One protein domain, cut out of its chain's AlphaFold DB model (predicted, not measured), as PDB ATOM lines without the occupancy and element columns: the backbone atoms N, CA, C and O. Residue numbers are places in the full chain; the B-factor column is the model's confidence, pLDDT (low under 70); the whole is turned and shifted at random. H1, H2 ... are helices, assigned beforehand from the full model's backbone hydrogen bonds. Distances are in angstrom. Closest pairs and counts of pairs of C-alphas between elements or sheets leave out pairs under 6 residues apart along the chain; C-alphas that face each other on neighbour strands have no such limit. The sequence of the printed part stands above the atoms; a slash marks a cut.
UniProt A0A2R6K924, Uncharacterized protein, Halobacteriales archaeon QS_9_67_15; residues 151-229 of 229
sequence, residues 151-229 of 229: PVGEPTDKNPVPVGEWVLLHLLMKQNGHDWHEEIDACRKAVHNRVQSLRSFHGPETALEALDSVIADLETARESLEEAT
ATOM      1  N   PRO A 151     161.744 115.090 119.474       93.25
ATOM      2  CA  PRO A 151     162.108 116.500 119.311       93.25
ATOM      3  C   PRO A 151     161.104 117.455 119.974       93.25
ATOM      4  O   PRO A 151     161.492 118.421 120.634       93.25
ATOM      5  N   VAL A 152     159.811 117.130 119.857       95.75
ATOM      6  CA  VAL A 152     158.679 117.780 120.530       95.75
ATOM      7  C   VAL A 152     157.827 116.693 121.176       95.75
ATOM      8  O   VAL A 152     157.534 115.688 120.534       95.75
ATOM      9  N   GLY A 153     157.469 116.859 122.450       95.00
ATOM     10  CA  GLY A 153     156.672 115.868 123.170       95.00
ATOM     11  C   GLY A 153     155.226 115.803 122.689       95.00
ATOM     12  O   GLY A 153     154.736 116.704 122.016       95.00
ATOM     13  N   GLU A 154     154.507 114.757 123.088       94.12
ATOM     14  CA  GLU A 154     153.062 114.690 122.867       94.12
ATOM     15  C   GLU A 154     152.306 115.481 123.946       94.12
ATOM     16  O   GLU A 154     152.611 115.323 125.139       94.12
ATOM     17  N   PRO A 155     151.306 116.303 123.571       93.62
ATOM     18  CA  PRO A 155     150.462 116.997 124.533       93.62
ATOM     19  C   PRO A 155     149.556 115.990 125.250       93.62
ATOM     20  O   PRO A 155     148.682 115.366 124.651       93.62
ATOM     21  N   THR A 156     149.754 115.835 126.556       95.62
ATOM     22  CA  THR A 156     148.938 114.961 127.414       95.62
ATOM     23  C   THR A 156     148.700 115.617 128.770       95.62
ATOM     24  O   THR A 156     149.402 116.555 129.138       95.62
ATOM     25  N   ASP A 157     147.796 115.069 129.586       94.88
ATOM     26  CA  ASP A 157     147.601 115.531 130.973       94.88
ATOM     27  C   ASP A 157     148.891 115.472 131.813       94.88
ATOM     28  O   ASP A 157     149.051 116.213 132.783       94.88
ATOM     29  N   LYS A 158     149.826 114.582 131.450       94.81
ATOM     30  CA  LYS A 158     151.134 114.434 132.106       94.81
ATOM     31  C   LYS A 158     152.238 115.263 131.443       94.81
ATOM     32  O   LYS A 158     153.309 115.395 132.027       94.81
ATOM     33  N   ASN A 159     151.984 115.805 130.254       94.62
ATOM     34  CA  ASN A 159     152.902 116.638 129.485       94.62
ATOM     35  C   ASN A 159     152.136 117.765 128.760       94.62
ATOM     36  O   ASN A 159     151.979 117.722 127.541       94.62
ATOM     37  N   PRO A 160     151.606 118.758 129.494       92.56
ATOM     38  CA  PRO A 160     150.731 119.774 128.908       92.56
ATOM     39  C   PRO A 160     151.468 120.813 128.042       92.56
ATOM     40  O   PRO A 160     150.817 121.523 127.283       92.56
ATOM     41  N   VAL A 161     152.802 120.924 128.149       91.19
ATOM     42  CA  VAL A 161     153.656 121.889 127.407       91.19
ATOM     43  C   VAL A 161     154.520 121.168 126.350       91.19
ATOM     44  O   VAL A 161     155.660 121.542 126.111       91.19
ATOM     45  N   PRO A 162     153.977 120.122 125.710       94.31
ATOM     46  CA  PRO A 162     154.694 119.086 124.941       94.31
ATOM     47  C   PRO A 162     156.239 119.077 125.052       94.31
ATOM     48  O   PRO A 162     156.975 119.326 124.091       94.31
ATOM     49  N   VAL A 163     156.759 118.795 126.251       95.69
ATOM     50  CA  VAL A 163     158.203 118.762 126.531       95.69
ATOM     51  C   VAL A 163     158.858 117.617 125.761       95.69
ATOM     52  O   VAL A 163     158.416 116.472 125.865       95.69
ATOM     53  N   GLY A 164     159.911 117.946 125.012       95.81
ATOM     54  CA  GLY A 164     160.790 117.030 124.279       95.81
ATOM     55  C   GLY A 164     162.225 117.573 124.250       95.81
ATOM     56  O   GLY A 164     162.583 118.407 125.086       95.81
ATOM     57  N   GLU A 165     163.041 117.157 123.279       95.25
ATOM     58  CA  GLU A 165     164.438 117.615 123.158       95.25
ATOM     59  C   GLU A 165     164.567 119.135 122.963       95.25
ATOM     60  O   GLU A 165     165.559 119.723 123.400       95.25
ATOM     61  N   TRP A 166     163.562 119.805 122.379       95.06
ATOM     62  CA  TRP A 166     163.580 121.261 122.178       95.06
ATOM     63  C   TRP A 166     163.828 122.048 123.475       95.06
ATOM     64  O   TRP A 166     164.462 123.105 123.449       95.06
ATOM     65  N   VAL A 167     163.387 121.523 124.625       96.50
ATOM     66  CA  VAL A 167     163.564 122.187 125.923       96.50
ATOM     67  C   VAL A 167     165.041 122.293 126.301       96.50
ATOM     68  O   VAL A 167     165.431 123.256 126.957       96.50
ATOM     69  N   LEU A 168     165.896 121.365 125.860       96.06
ATOM     70  CA  LEU A 168     167.334 121.473 126.102       96.06
ATOM     71  C   LEU A 168     167.930 122.692 125.388       96.06
ATOM     72  O   LEU A 168     168.738 123.408 125.976       96.06
ATOM     73  N   LEU A 169     167.493 122.971 124.158       94.88
ATOM     74  CA  LEU A 169     167.923 124.160 123.416       94.88
ATOM     75  C   LEU A 169     167.486 125.440 124.138       94.88
ATOM     76  O   LEU A 169     168.309 126.335 124.333       94.88
ATOM     77  N   HIS A 170     166.236 125.483 124.609       96.06
ATOM     78  CA  HIS A 170     165.727 126.577 125.438       96.06
ATOM     79  C   HIS A 170     166.591 126.789 126.694       96.06
ATOM     80  O   HIS A 170     167.024 127.906 126.994       96.06
ATOM     81  N   LEU A 171     166.893 125.711 127.427       97.31
ATOM     82  CA  LEU A 171     167.699 125.772 128.647       97.31
ATOM     83  C   LEU A 171     169.129 126.247 128.372       97.31
ATOM     84  O   LEU A 171     169.635 127.080 129.124       97.31
ATOM     85  N   LEU A 172     169.758 125.778 127.294       96.44
ATOM     86  CA  LEU A 172     171.090 126.226 126.885       96.44
ATOM     87  C   LEU A 172     171.092 127.717 126.531       96.44
ATOM     88  O   LEU A 172     171.966 128.448 126.996       96.44
ATOM     89  N   MET A 173     170.114 128.196 125.759       96.94
ATOM     90  CA  MET A 173     170.002 129.617 125.408       96.94
ATOM     91  C   MET A 173     169.833 130.479 126.664       96.94
ATOM     92  O   MET A 173     170.591 131.426 126.886       96.94
ATOM     93  N   LYS A 174     168.915 130.082 127.550       96.88
ATOM     94  CA  LYS A 174     168.650 130.776 128.813       96.88
ATOM     95  C   LYS A 174     169.868 130.815 129.738       96.88
ATOM     96  O   LYS A 174     170.157 131.854 130.328       96.88
ATOM     97  N   GLN A 175     170.597 129.708 129.879       97.56
ATOM     98  CA  GLN A 175     171.809 129.642 130.708       97.56
ATOM     99  C   GLN A 175     172.950 130.503 130.151       97.56
ATOM    100  O   GLN A 175     173.743 131.032 130.928       97.56
ATOM    101  N   ASN A 176     173.001 130.695 128.830       97.19
ATOM    102  CA  ASN A 176     173.941 131.608 128.176       97.19
ATOM    103  C   ASN A 176     173.498 133.083 128.225       97.19
ATOM    104  O   ASN A 176     174.210 133.951 127.723       97.19
ATOM    105  N   GLY A 177     172.371 133.381 128.880       97.69
ATOM    106  CA  GLY A 177     171.885 134.742 129.091       97.69
ATOM    107  C   GLY A 177     171.069 135.308 127.934       97.69
ATOM    108  O   GLY A 177     170.872 136.521 127.907       97.69
ATOM    109  N   HIS A 178     170.601 134.460 127.013       97.88
ATOM    110  CA  HIS A 178     169.733 134.896 125.925       97.88
ATOM    111  C   HIS A 178     168.296 135.108 126.396       97.88
ATOM    112  O   HIS A 178     167.776 134.340 127.216       97.88
ATOM    113  N   ASP A 179     167.656 136.145 125.866       97.50
ATOM    114  CA  ASP A 179     166.244 136.420 126.112       97.50
ATOM    115  C   ASP A 179     165.313 135.718 125.103       97.50
ATOM    116  O   ASP A 179     165.741 135.037 124.167       97.50
ATOM    117  N   TRP A 180     164.001 135.870 125.308       95.50
ATOM    118  CA  TRP A 180     162.989 135.256 124.446       95.50
ATOM    119  C   TRP A 180     163.012 135.785 123.006       95.50
ATOM    120  O   TRP A 180     162.637 135.059 122.089       95.50
ATOM    121  N   HIS A 181     163.434 137.032 122.780       97.69
ATOM    122  CA  HIS A 181     163.521 137.596 121.435       97.69
ATOM    123  C   HIS A 181     164.705 137.001 120.672       97.69
ATOM    124  O   HIS A 181     164.555 136.614 119.513       97.69
ATOM    125  N   GLU A 182     165.853 136.861 121.332       98.12
ATOM    126  CA  GLU A 182     167.029 136.198 120.767       98.12
ATOM    127  C   GLU A 182     166.761 134.714 120.477       98.12
ATOM    128  O   GLU A 182     167.190 134.193 119.445       98.12
ATOM    129  N   GLU A 183     166.007 134.032 121.345       97.50
ATOM    130  CA  GLU A 183     165.563 132.655 121.108       97.50
ATOM    131  C   GLU A 183     164.637 132.561 119.882       97.50
ATOM    132  O   GLU A 183     164.839 131.697 119.025       97.50
ATOM    133  N   ILE A 184     163.685 133.490 119.721       97.25
ATOM    134  CA  ILE A 184     162.846 133.575 118.515       97.25
ATOM    135  C   ILE A 184     163.707 133.787 117.261       97.25
ATOM    136  O   ILE A 184     163.479 133.129 116.243       97.25
ATOM    137  N   ASP A 185     164.712 134.662 117.307       98.12
ATOM    138  CA  ASP A 185     165.609 134.894 116.171       98.12
ATOM    139  C   ASP A 185     166.437 133.646 115.816       98.12
ATOM    140  O   ASP A 185     166.585 133.313 114.630       98.12
ATOM    141  N   ALA A 186     166.912 132.901 116.819       97.19
ATOM    142  CA  ALA A 186     167.584 131.620 116.618       97.19
ATOM    143  C   ALA A 186     166.650 130.584 115.969       97.19
ATOM    144  O   ALA A 186     167.016 129.967 114.962       97.19
ATOM    145  N   CYS A 187     165.419 130.450 116.470       96.31
ATOM    146  CA  CYS A 187     164.399 129.562 115.911       96.31
ATOM    147  C   CYS A 187     164.061 129.924 114.458       96.31
ATOM    148  O   CYS A 187     164.048 129.053 113.588       96.31
ATOM    149  N   ARG A 188     163.887 131.215 114.142       97.06
ATOM    150  CA  ARG A 188     163.660 131.688 112.765       97.06
ATOM    151  C   ARG A 188     164.811 131.308 111.839       97.06
ATOM    152  O   ARG A 188     164.580 130.859 110.712       97.06
ATOM    153  N   LYS A 189     166.057 131.459 112.300       97.19
ATOM    154  CA  LYS A 189     167.234 131.056 111.523       97.19
ATOM    155  C   LYS A 189     167.275 129.543 111.304       97.19
ATOM    156  O   LYS A 189     167.599 129.120 110.190       97.19
ATOM    157  N   ALA A 190     166.946 128.753 112.325       96.06
ATOM    158  CA  ALA A 190     166.888 127.298 112.244       96.06
ATOM    159  C   ALA A 190     165.831 126.836 111.231       96.06
ATOM    160  O   ALA A 190     166.176 126.109 110.300       96.06
ATOM    161  N   VAL A 191     164.594 127.342 111.327       97.06
ATOM    162  CA  VAL A 191     163.503 127.043 110.380       97.06
ATOM    163  C   VAL A 191     163.920 127.376 108.951       97.06
ATOM    164  O   VAL A 191     163.884 126.509 108.080       97.06
ATOM    165  N   HIS A 192     164.411 128.596 108.704       96.81
ATOM    166  CA  HIS A 192     164.859 128.991 107.368       96.81
ATOM    167  C   HIS A 192     165.957 128.058 106.836       96.81
ATOM    168  O   HIS A 192     165.952 127.677 105.667       96.81
ATOM    169  N   ASN A 193     166.931 127.694 107.674       94.94
ATOM    170  CA  ASN A 193     167.997 126.788 107.270       94.94
ATOM    171  C   ASN A 193     167.468 125.384 106.932       94.94
ATOM    172  O   ASN A 193     167.874 124.838 105.910       94.94
ATOM    173  N   ARG A 194     166.558 124.829 107.739       94.81
ATOM    174  CA  ARG A 194     165.972 123.502 107.505       94.81
ATOM    175  C   ARG A 194     165.090 123.467 106.261       94.81
ATOM    176  O   ARG A 194     165.247 122.547 105.472       94.81
ATOM    177  N   VAL A 195     164.282 124.496 106.003       96.44
ATOM    178  CA  VAL A 195     163.502 124.611 104.754       96.44
ATOM    179  C   VAL A 195     164.416 124.650 103.524       96.44
ATOM    180  O   VAL A 195     164.145 123.983 102.528       96.44
ATOM    181  N   GLN A 196     165.543 125.371 103.582       95.06
ATOM    182  CA  GLN A 196     166.517 125.339 102.484       95.06
ATOM    183  C   GLN A 196     167.177 123.963 102.333       95.06
ATOM    184  O   GLN A 196     167.382 123.523 101.206       95.06
ATOM    185  N   SER A 197     167.471 123.261 103.433       90.44
ATOM    186  CA  SER A 197     167.954 121.877 103.371       90.44
ATOM    187  C   SER A 197     166.920 120.944 102.738       90.44
ATOM    188  O   SER A 197     167.275 120.224 101.812       90.44
ATOM    189  N   LEU A 198     165.650 121.012 103.148       91.88
ATOM    190  CA  LEU A 198     164.567 120.233 102.537       91.88
ATOM    191  C   LEU A 198     164.477 120.500 101.037       91.88
ATOM    192  O   LEU A 198     164.410 119.566 100.248       91.88
ATOM    193  N   ARG A 199     164.580 121.768 100.623       93.31
ATOM    194  CA  ARG A 199     164.591 122.129  99.203       93.31
ATOM    195  C   ARG A 199     165.761 121.493  98.456       93.31
ATOM    196  O   ARG A 199     165.588 121.061  97.320       93.31
ATOM    197  N   SER A 200     166.949 121.500  99.054       87.31
ATOM    198  CA  SER A 200     168.162 120.952  98.445       87.31
ATOM    199  C   SER A 200     168.136 119.430  98.323       87.31
ATOM    200  O   SER A 200     168.636 118.924  97.324       87.31
ATOM    201  N   PHE A 201     167.579 118.725  99.309       83.31
ATOM    202  CA  PHE A 201     167.625 117.261  99.370       83.31
ATOM    203  C   PHE A 201     166.352 116.577  98.858       83.31
ATOM    204  O   PHE A 201     166.455 115.529  98.236       83.31
ATOM    205  N   HIS A 202     165.177 117.184  99.038       85.19
ATOM    206  CA  HIS A 202     163.873 116.584  98.700       85.19
ATOM    207  C   HIS A 202     163.051 117.439  97.723       85.19
ATOM    208  O   HIS A 202     161.935 117.089  97.352       85.19
ATOM    209  N   GLY A 203     163.608 118.560  97.261       90.38
ATOM    210  CA  GLY A 203     162.987 119.410  96.256       90.38
ATOM    211  C   GLY A 203     162.053 120.491  96.817       90.38
ATOM    212  O   GLY A 203     161.781 120.574  98.017       90.38
ATOM    213  N   PRO A 204     161.597 121.404  95.943       96.00
ATOM    214  CA  PRO A 204     160.878 122.607  96.353       96.00
ATOM    215  C   PRO A 204     159.485 122.338  96.933       96.00
ATOM    216  O   PRO A 204     159.063 123.110  97.784       96.00
ATOM    217  N   GLU A 205     158.788 121.285  96.503       96.81
ATOM    218  CA  GLU A 205     157.426 120.972  96.966       96.81
ATOM    219  C   GLU A 205     157.424 120.604  98.456       96.81
ATOM    220  O   GLU A 205     156.799 121.305  99.246       96.81
ATOM    221  N   THR A 206     158.240 119.629  98.869       93.00
ATOM    222  CA  THR A 206     158.410 119.250 100.284       93.00
ATOM    223  C   THR A 206     158.851 120.424 101.162       93.00
ATOM    224  O   THR A 206     158.420 120.563 102.304       93.00
ATOM    225  N   ALA A 207     159.709 121.304 100.639       95.88
ATOM    226  CA  ALA A 207     160.149 122.486 101.375       95.88
ATOM    227  C   ALA A 207     159.026 123.513 101.584       95.88
ATOM    228  O   ALA A 207     158.979 124.150 102.637       95.88
ATOM    229  N   LEU A 208     158.154 123.690 100.586       97.94
ATOM    230  CA  LEU A 208     156.991 124.570 100.679       97.94
ATOM    231  C   LEU A 208     155.945 123.991 101.630       97.94
ATOM    232  O   LEU A 208     155.506 124.713 102.513       97.94
ATOM    233  N   GLU A 209     155.642 122.695 101.539       97.31
ATOM    234  CA  GLU A 209     154.725 122.015 102.468       97.31
ATOM    235  C   GLU A 209     155.176 122.169 103.929       97.31
ATOM    236  O   GLU A 209     154.380 122.517 104.802       97.31
ATOM    237  N   ALA A 210     156.473 121.986 104.199       96.19
ATOM    238  CA  ALA A 210     157.026 122.182 105.537       96.19
ATOM    239  C   ALA A 210     156.932 123.645 106.006       96.19
ATOM    240  O   ALA A 210     156.664 123.901 107.180       96.19
ATOM    241  N   LEU A 211     157.154 124.615 105.112       97.94
ATOM    242  CA  LEU A 211     157.033 126.038 105.439       97.94
ATOM    243  C   LEU A 211     155.575 126.441 105.696       97.94
ATOM    244  O   LEU A 211     155.319 127.170 106.653       97.94
ATOM    245  N   ASP A 212     154.638 125.952 104.886       98.31
ATOM    246  CA  ASP A 212     153.206 126.220 105.028       98.31
ATOM    247  C   ASP A 212     152.676 125.670 106.358       98.31
ATOM    248  O   ASP A 212     151.931 126.361 107.051       98.31
ATOM    249  N   SER A 213     153.136 124.482 106.779       97.44
ATOM    250  CA  SER A 213     152.824 123.936 108.107       97.44
ATOM    251  C   SER A 213     153.295 124.861 109.235       97.44
ATOM    252  O   SER A 213     152.537 125.134 110.160       97.44
ATOM    253  N   VAL A 214     154.522 125.391 109.149       97.25
ATOM    254  CA  VAL A 214     155.041 126.335 110.155       97.25
ATOM    255  C   VAL A 214     154.237 127.638 110.166       97.25
ATOM    256  O   VAL A 214     153.992 128.199 111.233       97.25
ATOM    257  N   ILE A 215     153.827 128.142 108.999       98.19
ATOM    258  CA  ILE A 215     152.996 129.350 108.905       98.19
ATOM    259  C   ILE A 215     151.645 129.119 109.589       98.19
ATOM    260  O   ILE A 215     151.251 129.946 110.410       98.19
ATOM    261  N   ALA A 216     150.984 127.992 109.320       97.94
ATOM    262  CA  ALA A 216     149.695 127.653 109.922       97.94
ATOM    263  C   ALA A 216     149.767 127.554 111.461       97.94
ATOM    264  O   ALA A 216     148.880 128.050 112.163       97.94
ATOM    265  N   ASP A 217     150.850 126.985 112.000       95.50
ATOM    266  CA  ASP A 217     151.078 126.919 113.450       95.50
ATOM    267  C   ASP A 217     151.243 128.321 114.063       95.50
ATOM    268  O   ASP A 217     150.683 128.624 115.120       95.50
ATOM    269  N   LEU A 218     151.985 129.211 113.392       96.75
ATOM    270  CA  LEU A 218     152.181 130.592 113.842       96.75
ATOM    271  C   LEU A 218     150.899 131.433 113.742       96.75
ATOM    272  O   LEU A 218     150.670 132.292 114.596       96.75
ATOM    273  N   GLU A 219     150.062 131.194 112.733       97.75
ATOM    274  CA  GLU A 219     148.736 131.809 112.616       97.75
ATOM    275  C   GLU A 219     147.816 131.352 113.757       97.75
ATOM    276  O   GLU A 219     147.225 132.194 114.431       97.75
ATOM    277  N   THR A 220     147.802 130.056 114.080       95.62
ATOM    278  CA  THR A 220     147.054 129.515 115.233       95.62
ATOM    279  C   THR A 220     147.529 130.122 116.562       95.62
ATOM    280  O   THR A 220     146.731 130.499 117.427       95.62
ATOM    281  N   ALA A 221     148.848 130.258 116.738       93.81
ATOM    282  CA  ALA A 221     149.422 130.892 117.922       93.81
ATOM    283  C   ALA A 221     149.019 132.371 118.030       93.81
ATOM    284  O   ALA A 221     148.745 132.865 119.126       93.81
ATOM    285  N   ARG A 222     148.948 133.079 116.898       95.88
ATOM    286  CA  ARG A 222     148.479 134.465 116.845       95.88
ATOM    287  C   ARG A 222     147.016 134.582 117.269       95.88
ATOM    288  O   ARG A 222     146.719 135.431 118.103       95.88
ATOM    289  N   GLU A 223     146.137 133.739 116.733       96.31
ATOM    290  CA  GLU A 223     144.714 133.716 117.103       96.31
ATOM    291  C   GLU A 223     144.542 133.507 118.615       96.31
ATOM    292  O   GLU A 223     143.847 134.276 119.273       96.31
ATOM    293  N   SER A 224     145.283 132.557 119.194       92.75
ATOM    294  CA  SER A 224     145.256 132.280 120.639       92.75
ATOM    295  C   SER A 224     145.670 133.489 121.497       92.75
ATOM    296  O   SER A 224     145.129 133.701 122.583       92.75
ATOM    297  N   LEU A 225     146.638 134.288 121.033       93.44
ATOM    298  CA  LEU A 225     147.069 135.511 121.723       93.44
ATOM    299  C   LEU A 225     146.021 136.624 121.616       93.44
ATOM    300  O   LEU A 225     145.794 137.344 122.587       93.44
ATOM    301  N   GLU A 226     145.384 136.763 120.453       92.81
ATOM    302  CA  GLU A 226     144.319 137.743 120.226       92.81
ATOM    303  C   GLU A 226     143.060 137.407 121.054       92.81
ATOM    304  O   GLU A 226     142.449 138.318 121.607       92.81
ATOM    305  N   GLU A 227     142.718 136.124 121.232       88.19
ATOM    306  CA  GLU A 227     141.596 135.663 122.077       88.19
ATOM    307  C   GLU A 227     141.837 135.814 123.587       88.19
ATOM    308  O   GLU A 227     140.890 135.949 124.363       88.19
ATOM    309  N   ALA A 228     143.099 135.784 124.025       75.38
ATOM    310  CA  ALA A 228     143.473 135.951 125.429       75.38
ATOM    311  C   ALA A 228     143.426 137.418 125.913       75.38
ATOM    312  O   ALA A 228     143.744 137.681 127.079       75.38
ATOM    313  N   THR A 229     143.059 138.356 125.031       56.09
ATOM    314  CA  THR A 229     143.021 139.808 125.275       56.09
ATOM    315  C   THR A 229     141.596 140.308 125.507       56.09
ATOM    316  O   THR A 229     141.417 141.157 126.413       56.09
TER     317      THR A 229
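This is residues 151 to 229 of the 229 residues of an uncharacterized protein of Halobacteriales archaeon QS_9_67_15 (UniProt A0A2R6K924). Two long helices, H2 and H3, make a helical hairpin that opens as a narrow V from a tight link, so that they touch near the link and the last part of H3, residues 215 to 227, stands free. The short helix H1 sits at the open end of the V, near the first part of H2 and tilted steeply to it, and a loop of 15 residues, 151 to 165, leads into H1. The printed part has 79 residues with three named helices in the order H1, H2, H3 and no named strand, and its class is all helix. It is loose, with a radius of gyration of the C-alphas of 14.8 A, and spans 36 by 33 by 26 A.

The printed part begins with residues 151 to 165, which hold no named element. H1, residues 166 to 175, follows, and a tight link of 4 residues joins it to H2, residues 180 to 202. H1 and H2 are close but not clearly touching: their closest C-alphas, those of Met 173 and Glu 183, are 6.9 A apart. They run opposite ways at a steep tilt of 41 degrees. A tight link of 1 residue joins H2 to H3, residues 204 to 227, and the two form a helical hairpin. They touch, with the closest C-alphas, those of Arg 199 and Ala 207, 5.0 A apart. H2 touches H3 with residues 195 to 199 alone, and H3 touches H2 with residues 204 to 211 alone. H2 and H3 run opposite ways at a shallow tilt of 26 degrees. H1 and H3 are apart. In H1, H2 and H3 every O i to N i+4 pair is within hydrogen-bond range.

H1, from Trp 166 to Gln 175, begins with its C-alpha at (163.580, 121.261, 122.178) and measures 14.5 A from first to last C-alpha. H2, from Trp 180 to His 202, measures 31.8 A and ends with C-alpha 202 at (163.873, 116.584, 98.700). H3, from Pro 204 to Glu 227, is the longest helix with 24 residues and measures 34.7 A, and its C-alpha 227 is at (141.596, 135.663, 122.077).

The two C-alphas farthest apart, those of Phe 201 and Thr 229, are 42.2 A from each other. The C-alphas of Pro 151 and Thr 229, the first and last printed residues, are 30.7 A apart. Residues 215 to 229, of which 215 to 227 belong to H3, stand free; the body without them spans 35 by 31 by 16 A. The printed part has no cut, and both links between helices are tight. The mean pLDDT of the printed part is 94.5, and residue 229, the chain's last, is the one printed residue under 70.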